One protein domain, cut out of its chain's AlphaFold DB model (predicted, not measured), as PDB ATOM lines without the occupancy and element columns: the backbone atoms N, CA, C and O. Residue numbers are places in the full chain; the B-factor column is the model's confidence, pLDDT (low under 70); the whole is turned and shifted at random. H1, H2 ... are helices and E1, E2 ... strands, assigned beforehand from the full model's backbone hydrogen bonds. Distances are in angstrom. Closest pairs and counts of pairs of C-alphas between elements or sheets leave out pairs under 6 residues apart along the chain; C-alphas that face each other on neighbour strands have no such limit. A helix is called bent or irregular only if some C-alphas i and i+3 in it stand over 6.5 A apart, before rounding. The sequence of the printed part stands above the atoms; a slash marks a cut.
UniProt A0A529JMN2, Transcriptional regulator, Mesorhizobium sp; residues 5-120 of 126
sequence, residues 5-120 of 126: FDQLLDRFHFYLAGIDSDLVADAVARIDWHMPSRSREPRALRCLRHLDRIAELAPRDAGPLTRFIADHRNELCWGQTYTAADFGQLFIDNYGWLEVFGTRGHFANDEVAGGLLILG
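This is residues 5 to 120 of the 126 residues of the protein "Transcriptional regulator" of Mesorhizobium sp (UniProt A0A529JMN2). A two-stranded hairpin, E1 and E2, makes a wall with three helices along one side: H1 and H3 near its two ends, H4 between them. H2 sits beyond H1 and H5 beyond the other end, where H5 runs straight into E1. The 116 printed residues hold, in order, H1 H2 H3 H4 H5 E1 E2, a mixed class with one antiparallel sheet. The whole is compact, with a radius of gyration of the C-alphas of 14.4 A and spans of 39 by 31 by 25 A.

Find C-alpha 5 at (135.417, 83.828, 64.784); from there H1 runs 18.1 A to residue 17. Next come H2, residues 22 to 29, H3, residues 46 to 57, 19.3 A, and H4, residues 63 to 71. H5 holds residues 84 to 94, E1 residues 95 to 102, 19.6 A. E2, residues 114 to 119, ends at (115.473, 92.849, 70.532). H3 is only just irregular, C-alphas 49 and 52 being 7.0 A apart; H5 is irregular, with 9.1 A between C-alphas 86 and 89.

Look at H1 first: it touches H2 with residues 13 to 17 alone, closest C-alphas Ala 17 and Ala 25, 6.3 A. H1 touches H4 at Arg 11 and Leu 65, closest C-alphas, 5.6 A. The hairpin H3 and H4 touches closest at C-alphas 55 and 66, 4.9 A. H3 and H5 touch only at their ends, closest C-alphas 47 and 94, 4.5 A. Between E1 and E2, N 98 and O 116 are 2.9 A apart, within hydrogen-bond range. Every O i to N i+4 pair is within range in H1, H2 and H4; H3 has 4 of 8, H5 4 of 7.

The C-alphas farthest apart, Asp 22 and Ala 85, are 39.6 A apart. Links H2 to H3, H4 to H5 and E1 to E2 are long. The printed part has no cut, and no printed residue is under 70.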
ATOM      1  N   PHE A   5     135.303  82.422  64.401       96.81
ATOM      2  CA  PHE A   5     135.417  83.828  64.784       96.81
ATOM      3  C   PHE A   5     136.016  84.666  63.655       96.81
ATOM      4  O   PHE A   5     135.494  85.739  63.371       96.81
ATOM      5  N   ASP A   6     137.023  84.150  62.945       96.56
ATOM      6  CA  ASP A   6     137.558  84.809  61.741       96.56
ATOM      7  C   ASP A   6     136.451  84.953  60.688       96.56
ATOM      8  O   ASP A   6     136.191  86.027  60.158       96.56
ATOM      9  N   GLN A   7     135.688  83.875  60.490       97.38
ATOM     10  CA  GLN A   7     134.532  83.850  59.598       97.38
ATOM     11  C   GLN A   7     133.392  84.795  60.009       97.38
ATOM     12  O   GLN A   7     132.662  85.271  59.132       97.38
ATOM     13  N   LEU A   8     133.216  85.035  61.313       97.75
ATOM     14  CA  LEU A   8     132.280  86.022  61.847       97.75
ATOM     15  C   LEU A   8     132.760  87.440  61.532       97.75
ATOM     16  O   LEU A   8     131.972  88.236  61.024       97.75
ATOM     17  N   LEU A   9     134.033  87.742  61.814       97.69
ATOM     18  CA  LEU A   9     134.623  89.058  61.582       97.69
ATOM     19  C   LEU A   9     134.586  89.425  60.096       97.69
ATOM     20  O   LEU A   9     134.128  90.513  59.759       97.69
ATOM     21  N   ASP A  10     134.955  88.493  59.216       97.38
ATOM     22  CA  ASP A  10     134.935  88.693  57.764       97.38
ATOM     23  C   ASP A  10     133.531  89.029  57.249       97.38
ATOM     24  O   ASP A  10     133.342  89.978  56.488       97.38
ATOM     25  N   ARG A  11     132.510  88.275  57.683       98.00
ATOM     26  CA  ARG A  11     131.115  88.523  57.280       98.00
ATOM     27  C   ARG A  11     130.569  89.816  57.867       98.00
ATOM     28  O   ARG A  11     129.793  90.498  57.203       98.00
ATOM     29  N   PHE A  12     130.955  90.144  59.097       98.00
ATOM     30  CA  PHE A  12     130.561  91.384  59.755       98.00
ATOM     31  C   PHE A  12     131.156  92.598  59.035       98.00
ATOM     32  O   PHE A  12     130.425  93.527  58.701       98.00
ATOM     33  N   HIS A  13     132.451  92.549  58.716       97.62
ATOM     34  CA  HIS A  13     133.123  93.568  57.919       97.62
ATOM     35  C   HIS A  13     132.484  93.700  56.531       97.62
ATOM     36  O   HIS A  13     132.122  94.806  56.139       97.62
ATOM     37  N   PHE A  14     132.271  92.587  55.820       97.38
ATOM     38  CA  PHE A  14     131.647  92.597  54.495       97.38
ATOM     39  C   PHE A  14     130.247  93.221  54.515       97.38
ATOM     40  O   PHE A  14     129.921  94.021  53.643       97.38
ATOM     41  N   TYR A  15     129.430  92.887  55.520       97.81
ATOM     42  CA  TYR A  15     128.107  93.481  55.677       97.81
ATOM     43  C   TYR A  15     128.194  94.997  55.885       97.81
ATOM     44  O   TYR A  15     127.545  95.739  55.158       97.81
ATOM     45  N   LEU A  16     129.027  95.464  56.824       97.06
ATOM     46  CA  LEU A  16     129.170  96.896  57.100       97.06
ATOM     47  C   LEU A  16     129.721  97.679  55.902       97.06
ATOM     48  O   LEU A  16     129.225  98.762  55.609       97.06
ATOM     49  N   ALA A  17     130.702  97.123  55.190       95.88
ATOM     50  CA  ALA A  17     131.270  97.727  53.987       95.88
ATOM     51  C   ALA A  17     130.273  97.792  52.814       95.88
ATOM     52  O   ALA A  17     130.477  98.563  51.879       95.88
ATOM     53  N   GLY A  18     129.210  96.982  52.848       95.81
ATOM     54  CA  GLY A  18     128.146  96.967  51.844       95.81
ATOM     55  C   GLY A  18     126.985  97.924  52.125       95.81
ATOM     56  O   GLY A  18     126.096  98.037  51.282       95.81
ATOM     57  N   ILE A  19     126.959  98.594  53.283       95.69
ATOM     58  CA  ILE A  19     125.896  99.546  53.624       95.69
ATOM     59  C   ILE A  19     126.104 100.842  52.835       95.69
ATOM     60  O   ILE A  19     127.133 101.502  52.967       95.69
ATOM     61  N   ASP A  20     125.088 101.241  52.069       95.75
ATOM     62  CA  ASP A  20     125.064 102.502  51.319       95.75
ATOM     63  C   ASP A  20     124.821 103.698  52.260       95.75
ATOM     64  O   ASP A  20     123.697 104.166  52.453       95.75
ATOM     65  N   SER A  21     125.879 104.117  52.956       96.75
ATOM     66  CA  SER A  21     125.873 105.244  53.888       96.75
ATOM     67  C   SER A  21     127.286 105.780  54.091       96.75
ATOM     68  O   SER A  21     128.131 105.081  54.651       96.75
ATOM     69  N   ASP A  22     127.522 107.044  53.724       96.50
ATOM     70  CA  ASP A  22     128.817 107.719  53.911       96.50
ATOM     71  C   ASP A  22     129.293 107.653  55.369       96.50
ATOM     72  O   ASP A  22     130.463 107.405  55.642       96.50
ATOM     73  N   LEU A  23     128.365 107.794  56.322       96.81
ATOM     74  CA  LEU A  23     128.667 107.696  57.752       96.81
ATOM     75  C   LEU A  23     129.218 106.314  58.127       96.81
ATOM     76  O   LEU A  23     130.150 106.214  58.926       96.81
ATOM     77  N   VAL A  24     128.622 105.248  57.587       95.81
ATOM     78  CA  VAL A  24     129.067 103.878  57.870       95.81
ATOM     79  C   VAL A  24     130.378 103.596  57.151       95.81
ATOM     80  O   VAL A  24     131.288 103.050  57.771       95.81
ATOM     81  N   ALA A  25     130.508 104.014  55.892       96.44
ATOM     82  CA  ALA A  25     131.734 103.860  55.118       96.44
ATOM     83  C   ALA A  25     132.930 104.534  55.813       96.44
ATOM     84  O   ALA A  25     133.964 103.894  56.019       96.44
ATOM     85  N   ASP A  26     132.762 105.778  56.268       96.62
ATOM     86  CA  ASP A  26     133.783 106.517  57.013       96.62
ATOM     87  C   ASP A  26     134.147 105.836  58.337       96.62
ATOM     88  O   ASP A  26     135.318 105.823  58.725       96.62
ATOM     89  N   ALA A  27     133.165 105.275  59.048       95.62
ATOM     90  CA  ALA A  27     133.412 104.555  60.295       95.62
ATOM     91  C   ALA A  27     134.186 103.252  60.045       95.62
ATOM     92  O   ALA A  27     135.183 102.993  60.717       95.62
ATOM     93  N   VAL A  28     133.771 102.460  59.052       96.69
ATOM     94  CA  VAL A  28     134.407 101.189  58.671       96.69
ATOM     95  C   VAL A  28     135.849 101.394  58.218       96.69
ATOM     96  O   VAL A  28     136.721 100.612  58.598       96.69
ATOM     97  N   ALA A  29     136.121 102.460  57.460       96.06
ATOM     98  CA  ALA A  29     137.455 102.778  56.953       96.06
ATOM     99  C   ALA A  29     138.466 103.149  58.053       96.06
ATOM    100  O   ALA A  29     139.672 103.060  57.829       96.06
ATOM    101  N   ARG A  30     137.996 103.578  59.231       94.75
ATOM    102  CA  ARG A  30     138.850 103.947  60.374       94.75
ATOM    103  C   ARG A  30     139.187 102.774  61.288       94.75
ATOM    104  O   ARG A  30     140.048 102.920  62.146       94.75
ATOM    105  N   ILE A  31     138.500 101.644  61.141       96.38
ATOM    106  CA  ILE A  31     138.720 100.469  61.978       96.38
ATOM    107  C   ILE A  31     139.950  99.720  61.462       96.38
ATOM    108  O   ILE A  31     139.995  99.313  60.301       96.38
ATOM    109  N   ASP A  32     140.930  99.486  62.337       94.06
ATOM    110  CA  ASP A  32     141.964  98.488  62.071       94.06
ATOM    111  C   ASP A  32     141.377  97.085  62.269       94.06
ATOM    112  O   ASP A  32     141.143  96.635  63.391       94.06
ATOM    113  N   TRP A  33     141.111  96.397  61.160       95.31
ATOM    114  CA  TRP A  33     140.547  95.047  61.154       95.31
ATOM    115  C   TRP A  33     141.571  93.956  61.508       95.31
ATOM    116  O   TRP A  33     141.183  92.802  61.691       95.31
ATOM    117  N   HIS A  34     142.861  94.289  61.653       93.38
ATOM    118  CA  HIS A  34     143.886  93.357  62.122       93.38
ATOM    119  C   HIS A  34     143.943  93.302  63.655       93.38
ATOM    120  O   HIS A  34     144.904  93.713  64.303       93.38
ATOM    121  N   MET A  35     142.881  92.764  64.245       94.88
ATOM    122  CA  MET A  35     142.718  92.700  65.694       94.88
ATOM    123  C   MET A  35     143.199  91.352  66.254       94.88
ATOM    124  O   MET A  35     142.946  90.306  65.647       94.88
ATOM    125  N   PRO A  36     143.845  91.316  67.434       95.81
ATOM    126  CA  PRO A  36     144.195  90.056  68.076       95.81
ATOM    127  C   PRO A  36     142.934  89.332  68.566       95.81
ATOM    128  O   PRO A  36     142.053  89.927  69.194       95.81
ATOM    129  N   SER A  37     142.854  88.028  68.306       95.50
ATOM    130  CA  SER A  37     141.748  87.195  68.776       95.50
ATOM    131  C   SER A  37     141.850  86.899  70.276       95.50
ATOM    132  O   SER A  37     142.929  86.861  70.874       95.50
ATOM    133  N   ARG A  38     140.696  86.684  70.906       94.38
ATOM    134  CA  ARG A  38     140.533  86.405  72.332       94.38
ATOM    135  C   ARG A  38     139.652  85.176  72.504       94.38
ATOM    136  O   ARG A  38     138.541  85.124  71.988       94.38
ATOM    137  N   SER A  39     140.109  84.219  73.309       92.00
ATOM    138  CA  SER A  39     139.265  83.087  73.693       92.00
ATOM    139  C   SER A  39     138.152  83.532  74.647       92.00
ATOM    140  O   SER A  39     138.385  84.236  75.641       92.00
ATOM    141  N   ARG A  40     136.921  83.122  74.349       93.75
ATOM    142  CA  ARG A  40     135.731  83.414  75.148       93.75
ATOM    143  C   ARG A  40     134.897  82.154  75.266       93.75
ATOM    144  O   ARG A  40     134.592  81.516  74.264       93.75
ATOM    145  N   GLU A  41     134.511  81.838  76.496       95.38
ATOM    146  CA  GLU A  41     133.584  80.740  76.737       95.38
ATOM    147  C   GLU A  41     132.235  81.055  76.076       95.38
ATOM    148  O   GLU A  41     131.710  82.166  76.265       95.38
ATOM    149  N   PRO A  42     131.664  80.115  75.306       97.31
ATOM    150  CA  PRO A  42     130.348  80.293  74.725       97.31
ATOM    151  C   PRO A  42     129.289  80.540  75.799       97.31
ATOM    152  O   PRO A  42     129.307  79.949  76.881       97.31
ATOM    153  N   ARG A  43     128.328  81.409  75.490       97.88
ATOM    154  CA  ARG A  43     127.211  81.716  76.384       97.88
ATOM    155  C   ARG A  43     125.946  81.880  75.566       97.88
ATOM    156  O   ARG A  43     125.755  82.909  74.929       97.88
ATOM    157  N   ALA A  44     125.075  80.877  75.606       97.44
ATOM    158  CA  ALA A  44     123.770  80.936  74.962       97.44
ATOM    159  C   ALA A  44     122.753  81.702  75.825       97.44
ATOM    160  O   ALA A  44     122.767  81.615  77.054       97.44
ATOM    161  N   LEU A  45     121.841  82.430  75.175       98.31
ATOM    162  CA  LEU A  45     120.751  83.169  75.817       98.31
ATOM    163  C   LEU A  45     119.392  82.698  75.303       98.31
ATOM    164  O   LEU A  45     119.271  82.122  74.223       98.31
ATOM    165  N   ARG A  46     118.330  83.004  76.053       97.75
ATOM    166  CA  ARG A  46     116.961  82.666  75.641       97.75
ATOM    167  C   ARG A  46     116.561  83.369  74.344       97.75
ATOM    168  O   ARG A  46     115.869  82.758  73.528       97.75
ATOM    169  N   CYS A  47     116.995  84.611  74.128       97.75
ATOM    170  CA  CYS A  47     116.650  85.411  72.947       97.75
ATOM    171  C   CYS A  47     117.163  84.809  71.625       97.75
ATOM    172  O   CYS A  47     116.654  85.157  70.564       97.75
ATOM    173  N   LEU A  48     118.103  83.854  71.672       98.44
ATOM    174  CA  LEU A  48     118.639  83.182  70.483       98.44
ATOM    175  C   LEU A  48     117.594  82.344  69.739       98.44
ATOM    176  O   LEU A  48     117.784  82.056  68.563       98.44
ATOM    177  N   ARG A  49     116.459  82.023  70.381       98.00
ATOM    178  CA  ARG A  49     115.287  81.420  69.718       98.00
ATOM    179  C   ARG A  49     114.766  82.242  68.534       98.00
ATOM    180  O   ARG A  49     114.059  81.706  67.691       98.00
ATOM    181  N   HIS A  50     115.092  83.535  68.486       98.12
ATOM    182  CA  HIS A  50     114.664  84.443  67.424       98.12
ATOM    183  C   HIS A  50     115.574  84.405  66.194       98.12
ATOM    184  O   HIS A  50     115.167  84.889  65.143       98.12
ATOM    185  N   LEU A  51     116.787  83.845  66.292       98.25
ATOM    186  CA  LEU A  51     117.796  83.946  65.232       98.25
ATOM    187  C   LEU A  51     117.384  83.267  63.927       98.25
ATOM    188  O   LEU A  51     117.617  83.838  62.865       98.25
ATOM    189  N   ASP A  52     116.721  82.111  63.997       98.31
ATOM    190  CA  ASP A  52     116.244  81.419  62.795       98.31
ATOM    191  C   ASP A  52     115.236  82.310  62.040       98.31
ATOM    192  O   ASP A  52     115.358  82.528  60.835       98.31
ATOM    193  N   ARG A  53     114.308  82.949  62.769       98.06
ATOM    194  CA  ARG A  53     113.337  83.885  62.183       98.06
ATOM    195  C   ARG A  53     113.981  85.187  61.696       98.06
ATOM    196  O   ARG A  53     113.566  85.718  60.669       98.06
ATOM    197  N   ILE A  54     114.988  85.703  62.401       97.56
ATOM    198  CA  ILE A  54     115.774  86.869  61.963       97.56
ATOM    199  C   ILE A  54     116.475  86.555  60.637       97.56
ATOM    200  O   ILE A  54     116.423  87.372  59.724       97.56
ATOM    201  N   ALA A  55     117.080  85.374  60.499       98.06
ATOM    202  CA  ALA A  55     117.759  84.961  59.275       98.06
ATOM    203  C   ALA A  55     116.796  84.804  58.084       98.06
ATOM    204  O   ALA A  55     117.163  85.127  56.957       98.06
ATOM    205  N   GLU A  56     115.560  84.355  58.319       98.00
ATOM    206  CA  GLU A  56     114.509  84.298  57.289       98.00
ATOM    207  C   GLU A  56     114.036  85.679  56.821       98.00
ATOM    208  O   GLU A  56     113.702  85.851  55.650       98.00
ATOM    209  N   LEU A  57     113.955  86.643  57.742       97.50
ATOM    210  CA  LEU A  57     113.447  87.992  57.476       97.50
ATOM    211  C   LEU A  57     114.531  88.972  57.018       97.50
ATOM    212  O   LEU A  57     114.203  90.066  56.559       97.50
ATOM    213  N   ALA A  58     115.802  88.607  57.175       97.12
ATOM    214  CA  ALA A  58     116.927  89.468  56.859       97.12
ATOM    215  C   ALA A  58     116.904  89.898  55.381       97.12
ATOM    216  O   ALA A  58     116.618  89.081  54.497       97.12
ATOM    217  N   PRO A  59     117.246  91.164  55.080       95.38
ATOM    218  CA  PRO A  59     117.471  91.584  53.705       95.38
ATOM    219  C   PRO A  59     118.633  90.789  53.084       95.38
ATOM    220  O   PRO A  59     119.440  90.160  53.777       95.38
ATOM    221  N   ARG A  60     118.688  90.751  51.746       94.56
ATOM    222  CA  ARG A  60     119.586  89.839  51.008       94.56
ATOM    223  C   ARG A  60     121.064  90.053  51.339       94.56
ATOM    224  O   ARG A  60     121.821  89.089  51.353       94.56
ATOM    225  N   ASP A  61     121.447  91.300  51.576       94.62
ATOM    226  CA  ASP A  61     122.785  91.748  51.965       94.62
ATOM    227  C   ASP A  61     123.181  91.282  53.377       94.62
ATOM    228  O   ASP A  61     124.304  90.826  53.580       94.62
ATOM    229  N   ALA A  62     122.254  91.304  54.337       96.81
ATOM    230  CA  ALA A  62     122.472  90.810  55.699       96.81
ATOM    231  C   ALA A  62     122.386  89.276  55.816       96.81
ATOM    232  O   ALA A  62     122.898  88.698  56.776       96.81
ATOM    233  N   GLY A  63     121.739  88.605  54.856       97.44
ATOM    234  CA  GLY A  63     121.447  87.167  54.882       97.44
ATOM    235  C   GLY A  63     122.641  86.250  55.198       97.44
ATOM    236  O   GLY A  63     122.508  85.372  56.055       97.44
ATOM    237  N   PRO A  64     123.819  86.418  54.561       97.94
ATOM    238  CA  PRO A  64     124.997  85.606  54.871       97.94
ATOM    239  C   PRO A  64     125.465  85.735  56.324       97.94
ATOM    240  O   PRO A  64     125.877  84.741  56.922       97.94
ATOM    241  N   LEU A  65     125.396  86.941  56.894       98.44
ATOM    242  CA  LEU A  65     125.784  87.201  58.277       98.44
ATOM    243  C   LEU A  65     124.748  86.621  59.248       98.44
ATOM    244  O   LEU A  65     125.112  85.850  60.134       98.44
ATOM    245  N   THR A  66     123.461  86.928  59.065       98.25
ATOM    246  CA  THR A  66     122.387  86.480  59.972       98.25
ATOM    247  C   THR A  66     122.245  84.961  60.008       98.25
ATOM    248  O   THR A  66     122.103  84.398  61.092       98.25
ATOM    249  N   ARG A  67     122.359  84.279  58.859       98.50
ATOM    250  CA  ARG A  67     122.345  82.810  58.800       98.50
ATOM    251  C   ARG A  67     123.562  82.198  59.496       98.50
ATOM    252  O   ARG A  67     123.389  81.299  60.309       98.50
ATOM    253  N   PHE A  68     124.760  82.746  59.276       98.62
ATOM    254  CA  PHE A  68     125.968  82.293  59.977       98.62
ATOM    255  C   PHE A  68     125.825  82.406  61.504       98.62
ATOM    256  O   PHE A  68     126.153  81.475  62.236       98.62
ATOM    257  N   ILE A  69     125.290  83.527  61.993       98.38
ATOM    258  CA  ILE A  69     125.044  83.732  63.427       98.38
ATOM    259  C   ILE A  69     124.004  82.741  63.959       98.38
ATOM    260  O   ILE A  69     124.173  82.224  65.062       98.38
ATOM    261  N   ALA A  70     122.933  82.480  63.204       98.50
ATOM    262  CA  ALA A  70     121.902  81.523  63.592       98.50
ATOM    263  C   ALA A  70     122.465  80.100  63.716       98.50
ATOM    264  O   ALA A  70     122.207  79.437  64.725       98.50
ATOM    265  N   ASP A  71     123.279  79.672  62.749       98.50
ATOM    266  CA  ASP A  71     123.881  78.336  62.702       98.50
ATOM    267  C   ASP A  71     124.889  78.120  63.847       98.50
ATOM    268  O   ASP A  71     124.889  77.069  64.487       98.50
ATOM    269  N   HIS A  72     125.684  79.144  64.179       98.31
ATOM    270  CA  HIS A  72     126.741  79.084  65.204       98.31
ATOM    271  C   HIS A  72     126.344  79.692  66.559       98.31
ATOM    272  O   HIS A  72     127.185  79.930  67.429       98.31
ATOM    273  N   ARG A  73     125.051  79.950  66.787       98.00
ATOM    274  CA  ARG A  73     124.541  80.718  67.941       98.00
ATOM    275  C   ARG A  73     125.035  80.248  69.312       98.00
ATOM    276  O   ARG A  73     125.207  81.075  70.203       98.00
ATOM    277  N   ASN A  74     125.255  78.943  69.479       97.81
ATOM    278  CA  ASN A  74     125.656  78.325  70.747       97.81
ATOM    279  C   ASN A  74     127.175  78.309  70.968       97.81
ATOM    280  O   ASN A  74     127.614  77.973  72.062       97.81
ATOM    281  N   GLU A  75     127.965  78.659  69.953       97.44
ATOM    282  CA  GLU A  75     129.432  78.722  70.013       97.44
ATOM    283  C   GLU A  75     129.928  80.146  70.324       97.44
ATOM    284  O   GLU A  75     131.104  80.374  70.592       97.44
ATOM    285  N   LEU A  76     129.018  81.124  70.307       97.56
ATOM    286  CA  LEU A  76     129.310  82.538  70.502       97.56
ATOM    287  C   LEU A  76     129.102  82.968  71.965       97.56
ATOM    288  O   LEU A  76     128.298  82.398  72.708       97.56
ATOM    289  N   CYS A  77     129.822  84.010  72.388       97.88
ATOM    290  CA  CYS A  77     129.731  84.572  73.734       97.88
ATOM    291  C   CYS A  77     128.708  85.719  73.765       97.88
ATOM    292  O   CYS A  77     129.063  86.881  73.570       97.88
ATOM    293  N   TRP A  78     127.428  85.400  73.977       98.44
ATOM    294  CA  TRP A  78     126.377  86.416  74.049       98.44
ATOM    295  C   TRP A  78     126.297  87.059  75.429       98.44
ATOM    296  O   TRP A  78     126.360  86.385  76.457       98.44
ATOM    297  N   GLY A  79     126.079  88.366  75.459       97.44
ATOM    298  CA  GLY A  79     125.992  89.173  76.661       97.44
ATOM    299  C   GLY A  79     124.601  89.744  76.922       97.44
ATOM    300  O   GLY A  79     123.753  89.860  76.040       97.44
ATOM    301  N   GLN A  80     124.383  90.106  78.181       96.94
ATOM    302  CA  GLN A  80     123.269  90.928  78.641       96.94
ATOM    303  C   GLN A  80     123.845  91.902  79.657       96.94
ATOM    304  O   GLN A  80     124.628  91.497  80.517       96.94
ATOM    305  N   THR A  81     123.491  93.175  79.518       95.62
ATOM    306  CA  THR A  81     123.919  94.234  80.446       95.62
ATOM    307  C   THR A  81     122.966  94.340  81.630       95.62
ATOM    308  O   THR A  81     123.398  94.535  82.758       95.62
ATOM    309  N   TYR A  82     121.673  94.198  81.355       95.06
ATOM    310  CA  TYR A  82     120.608  94.361  82.327       95.06
ATOM    311  C   TYR A  82     120.213  93.038  82.966       95.06
ATOM    312  O   TYR A  82     120.508  91.955  82.452       95.06
ATOM    313  N   THR A  83     119.500  93.151  84.074       94.56
ATOM    314  CA  THR A  83     118.942  92.059  84.860       94.56
ATOM    315  C   THR A  83     117.416  92.132  84.886       94.56
ATOM    316  O   THR A  83     116.800  93.116  84.471       94.56
ATOM    317  N   ALA A  84     116.777  91.086  85.411       94.44
ATOM    318  CA  ALA A  84     115.323  91.070  85.560       94.44
ATOM    319  C   ALA A  84     114.826  92.113  86.577       94.44
ATOM    320  O   ALA A  84     113.663  92.497  86.518       94.44
ATOM    321  N   ALA A  85     115.687  92.585  87.485       94.75
ATOM    322  CA  ALA A  85     115.349  93.675  88.397       94.75
ATOM    323  C   ALA A  85     115.259  95.028  87.674       94.75
ATOM    324  O   ALA A  85     114.491  95.883  88.099       94.75
ATOM    325  N   ASP A  86     115.999  95.197  86.573       93.12
ATOM    326  CA  ASP A  86     116.003  96.436  85.796       93.12
ATOM    327  C   ASP A  86     114.764  96.524  84.892       93.12
ATOM    328  O   ASP A  86     114.065  97.535  84.898       93.12
ATOM    329  N   PHE A  87     114.460  95.451  84.143       92.12
ATOM    330  CA  PHE A  87     113.438  95.478  83.077       92.12
ATOM    331  C   PHE A  87     112.478  94.280  83.051       92.12
ATOM    332  O   PHE A  87     111.725  94.089  82.095       92.12
ATOM    333  N   GLY A  88     112.470  93.464  84.103       93.00
ATOM    334  CA  GLY A  88     111.617  92.282  84.195       93.00
ATOM    335  C   GLY A  88     112.117  91.097  83.365       93.00
ATOM    336  O   GLY A  88     112.945  91.212  82.460       93.00
ATOM    337  N   GLN A  89     111.591  89.910  83.676       95.31
ATOM    338  CA  GLN A  89     112.036  88.671  83.032       95.31
ATOM    339  C   GLN A  89     111.684  88.621  81.540       95.31
ATOM    340  O   GLN A  89     112.451  88.076  80.753       95.31
ATOM    341  N   LEU A  90     110.559  89.221  81.134       94.31
ATOM    342  CA  LEU A  90     110.135  89.234  79.733       94.31
ATOM    343  C   LEU A  90     111.170  89.923  78.832       94.31
ATOM    344  O   LEU A  90     111.503  89.390  77.774       94.31
ATOM    345  N   PHE A  91     111.706  91.068  79.262       95.50
ATOM    346  CA  PHE A  91     112.759  91.771  78.533       95.50
ATOM    347  C   PHE A  91     114.040  90.932  78.487       95.50
ATOM    348  O   PHE A  91     114.593  90.695  77.415       95.50
ATOM    349  N   ILE A  92     114.477  90.402  79.633       96.31
ATOM    350  CA  ILE A  92     115.692  89.576  79.720       96.31
ATOM    351  C   ILE A  92     115.589  88.304  78.879       96.31
ATOM    352  O   ILE A  92     116.571  87.869  78.288       96.31
ATOM    353  N   ASP A  93     114.407  87.727  78.725       96.62
ATOM    354  CA  ASP A  93     114.239  86.566  77.860       96.62
ATOM    355  C   ASP A  93     114.280  86.927  76.367       96.62
ATOM    356  O   ASP A  93     114.432  86.027  75.539       96.62
ATOM    357  N   ASN A  94     114.138  88.201  75.998       97.06
ATOM    358  CA  ASN A  94     114.041  88.680  74.615       97.06
ATOM    359  C   ASN A  94     115.208  89.571  74.162       97.06
ATOM    360  O   ASN A  94     115.298  89.862  72.973       97.06
ATOM    361  N   TYR A  95     116.115  89.952  75.058       97.56
ATOM    362  CA  TYR A  95     117.234  90.847  74.773       97.56
ATOM    363  C   TYR A  95     118.585  90.140  74.885       97.56
ATOM    364  O   TYR A  95     118.814  89.344  75.795       97.56
ATOM    365  N   GLY A  96     119.522  90.488  74.011       97.56
ATOM    366  CA  GLY A  96     120.917  90.087  74.145       97.56
ATOM    367  C   GLY A  96     121.789  90.744  73.091       97.56
ATOM    368  O   GLY A  96     121.296  91.192  72.060       97.56
ATOM    369  N   TRP A  97     123.089  90.794  73.340       98.12
ATOM    370  CA  TRP A  97     124.057  91.359  72.407       98.12
ATOM    371  C   TRP A  97     125.219  90.401  72.169       98.12
ATOM    372  O   TRP A  97     125.540  89.571  73.017       98.12
ATOM    373  N   LEU A  98     125.861  90.529  71.014       98.50
ATOM    374  CA  LEU A  98     127.135  89.891  70.706       98.50
ATOM    375  C   LEU A  98     128.126  90.985  70.344       98.50
ATOM    376  O   LEU A  98     127.897  91.723  69.394       98.50
ATOM    377  N   GLU A  99     129.232  91.071  71.067       98.31
ATOM    378  CA  GLU A  99     130.345  91.932  70.681       98.31
ATOM    379  C   GLU A  99     131.298  91.103  69.810       98.31
ATOM    380  O   GLU A  99     131.856  90.108  70.273       98.31
ATOM    381  N   VAL A 100     131.435  91.456  68.530       98.00
ATOM    382  CA  VAL A 100     132.363  90.776  67.611       98.00
ATOM    383  C   VAL A 100     133.784  91.207  67.951       98.00
ATOM    384  O   VAL A 100     134.649  90.364  68.190       98.00
ATOM    385  N   PHE A 101     133.987  92.517  68.074       98.12
ATOM    386  CA  PHE A 101     135.236  93.119  68.508       98.12
ATOM    387  C   PHE A 101     135.004  94.261  69.494       98.12
ATOM    388  O   PHE A 101     133.953  94.905  69.477       98.12
ATOM    389  N   GLY A 102     135.998  94.494  70.345       97.12
ATOM    390  CA  GLY A 102     135.982  95.511  71.387       97.12
ATOM    391  C   GLY A 102     136.631  95.003  72.678       97.12
ATOM    392  O   GLY A 102     137.401  94.030  72.702       97.12
ATOM    393  N   THR A 103     136.284  95.622  73.801       95.81
ATOM    394  CA  THR A 103     136.832  95.253  75.116       95.81
ATOM    395  C   THR A 103     136.312  93.905  75.629       95.81
ATOM    396  O   THR A 103     136.973  93.262  76.445       95.81
ATOM    397  N   ARG A 104     135.168  93.424  75.124       95.06
ATOM    398  CA  ARG A 104     134.504  92.175  75.545       95.06
ATOM    399  C   ARG A 104     134.355  91.149  74.421       95.06
ATOM    400  O   ARG A 104     134.064  89.991  74.723       95.06
ATOM    401  N   GLY A 105     134.552  91.564  73.168       95.56
ATOM    402  CA  GLY A 105     134.373  90.713  71.992       95.56
ATOM    403  C   GLY A 105     135.414  89.605  71.809       95.56
ATOM    404  O   GLY A 105     136.360  89.460  72.595       95.56
ATOM    405  N   HIS A 106     135.219  88.825  70.742       96.94
ATOM    406  CA  HIS A 106     136.127  87.755  70.296       96.94
ATOM    407  C   HIS A 106     137.430  88.288  69.697       96.94
ATOM    408  O   HIS A 106     138.414  87.559  69.640       96.94
ATOM    409  N   PHE A 107     137.457  89.558  69.304       97.88
ATOM    410  CA  PHE A 107     138.664  90.278  68.909       97.88
ATOM    411  C   PHE A 107     138.852  91.502  69.804       97.88
ATOM    412  O   PHE A 107     137.892  92.221  70.091       97.88
ATOM    413  N   ALA A 108     140.070  91.723  70.295       97.19
ATOM    414  CA  ALA A 108     140.340  92.856  71.169       97.19
ATOM    415  C   ALA A 108     140.517  94.138  70.352       97.19
ATOM    416  O   ALA A 108     141.321  94.182  69.424       97.19
ATOM    417  N   ASN A 109     139.781  95.177  70.733       96.62
ATOM    418  CA  ASN A 109     139.953  96.528  70.221       96.62
ATOM    419  C   ASN A 109     139.576  97.513  71.335       96.62
ATOM    420  O   ASN A 109     138.478  97.429  71.889       96.62
ATOM    421  N   ASP A 110     140.505  98.392  71.700       94.81
ATOM    422  CA  ASP A 110     140.316  99.352  72.796       94.81
ATOM    423  C   ASP A 110     139.817 100.723  72.301       94.81
ATOM    424  O   ASP A 110     139.467 101.580  73.111       94.81
ATOM    425  N   GLU A 111     139.745 100.927  70.983       94.50
ATOM    426  CA  GLU A 111     139.317 102.182  70.353       94.50
ATOM    427  C   GLU A 111     137.851 102.139  69.906       94.50
ATOM    428  O   GLU A 111     137.123 103.124  70.036       94.50
ATOM    429  N   VAL A 112     137.402 100.993  69.382       95.75
ATOM    430  CA  VAL A 112     136.066 100.807  68.805       95.75
ATOM    431  C   VAL A 112     135.498  99.450  69.218       95.75
ATOM    432  O   VAL A 112     136.201  98.443  69.236       95.75
ATOM    433  N   ALA A 113     134.193  99.408  69.492       96.75
ATOM    434  CA  ALA A 113     133.446  98.166  69.657       96.75
ATOM    435  C   ALA A 113     132.393  98.017  68.553       96.75
ATOM    436  O   ALA A 113     131.708  98.976  68.196       96.75
ATOM    437  N   GLY A 114     132.249  96.800  68.039       97.62
ATOM    438  CA  GLY A 114     131.302  96.457  66.984       97.62
ATOM    439  C   GLY A 114     130.631  95.126  67.271       97.62
ATOM    440  O   GLY A 114     131.253  94.176  67.755       97.62
ATOM    441  N   GLY A 115     129.331  95.054  67.002       97.75
ATOM    442  CA  GLY A 115     128.542  93.905  67.396       97.75
ATOM    443  C   GLY A 115     127.111  93.924  66.893       97.75
ATOM    444  O   GLY A 115     126.740  94.682  66.000       97.75
ATOM    445  N   LEU A 116     126.314  93.048  67.488       97.81
ATOM    446  CA  LEU A 116     124.933  92.778  67.129       97.81
ATOM    447  C   LEU A 116     124.058  92.903  68.365       97.81
ATOM    448  O   LEU A 116     124.465  92.530  69.468       97.81
ATOM    449  N   LEU A 117     122.831  93.354  68.155       97.44
ATOM    450  CA  LEU A 117     121.813  93.462  69.183       97.44
ATOM    451  C   LEU A 117     120.569  92.688  68.741       97.44
ATOM    452  O   LEU A 117     120.088  92.863  67.624       97.44
ATOM    453  N   ILE A 118     120.038  91.852  69.631       97.44
ATOM    454  CA  ILE A 118     118.734  91.210  69.482       97.44
ATOM    455  C   ILE A 118     117.756  91.912  70.416       97.44
ATOM    456  O   ILE A 118     117.963  91.953  71.631       97.44
ATOM    457  N   LEU A 119     116.667  92.402  69.831       96.00
ATOM    458  CA  LEU A 119     115.473  92.849  70.532       96.00
ATOM    459  C   LEU A 119     114.306  92.006  70.031       96.00
ATOM    460  O   LEU A 119     113.891  92.118  68.877       96.00
ATOM    461  N   GLY A 120     113.829  91.102  70.881       94.44
ATOM    462  CA  GLY A 120     112.648  90.304  70.589       94.44
ATOM    463  C   GLY A 120     111.364  91.146  70.595       94.44
ATOM    464  O   GLY A 120     111.374  92.300  71.028       94.44
TER     465      GLY A 120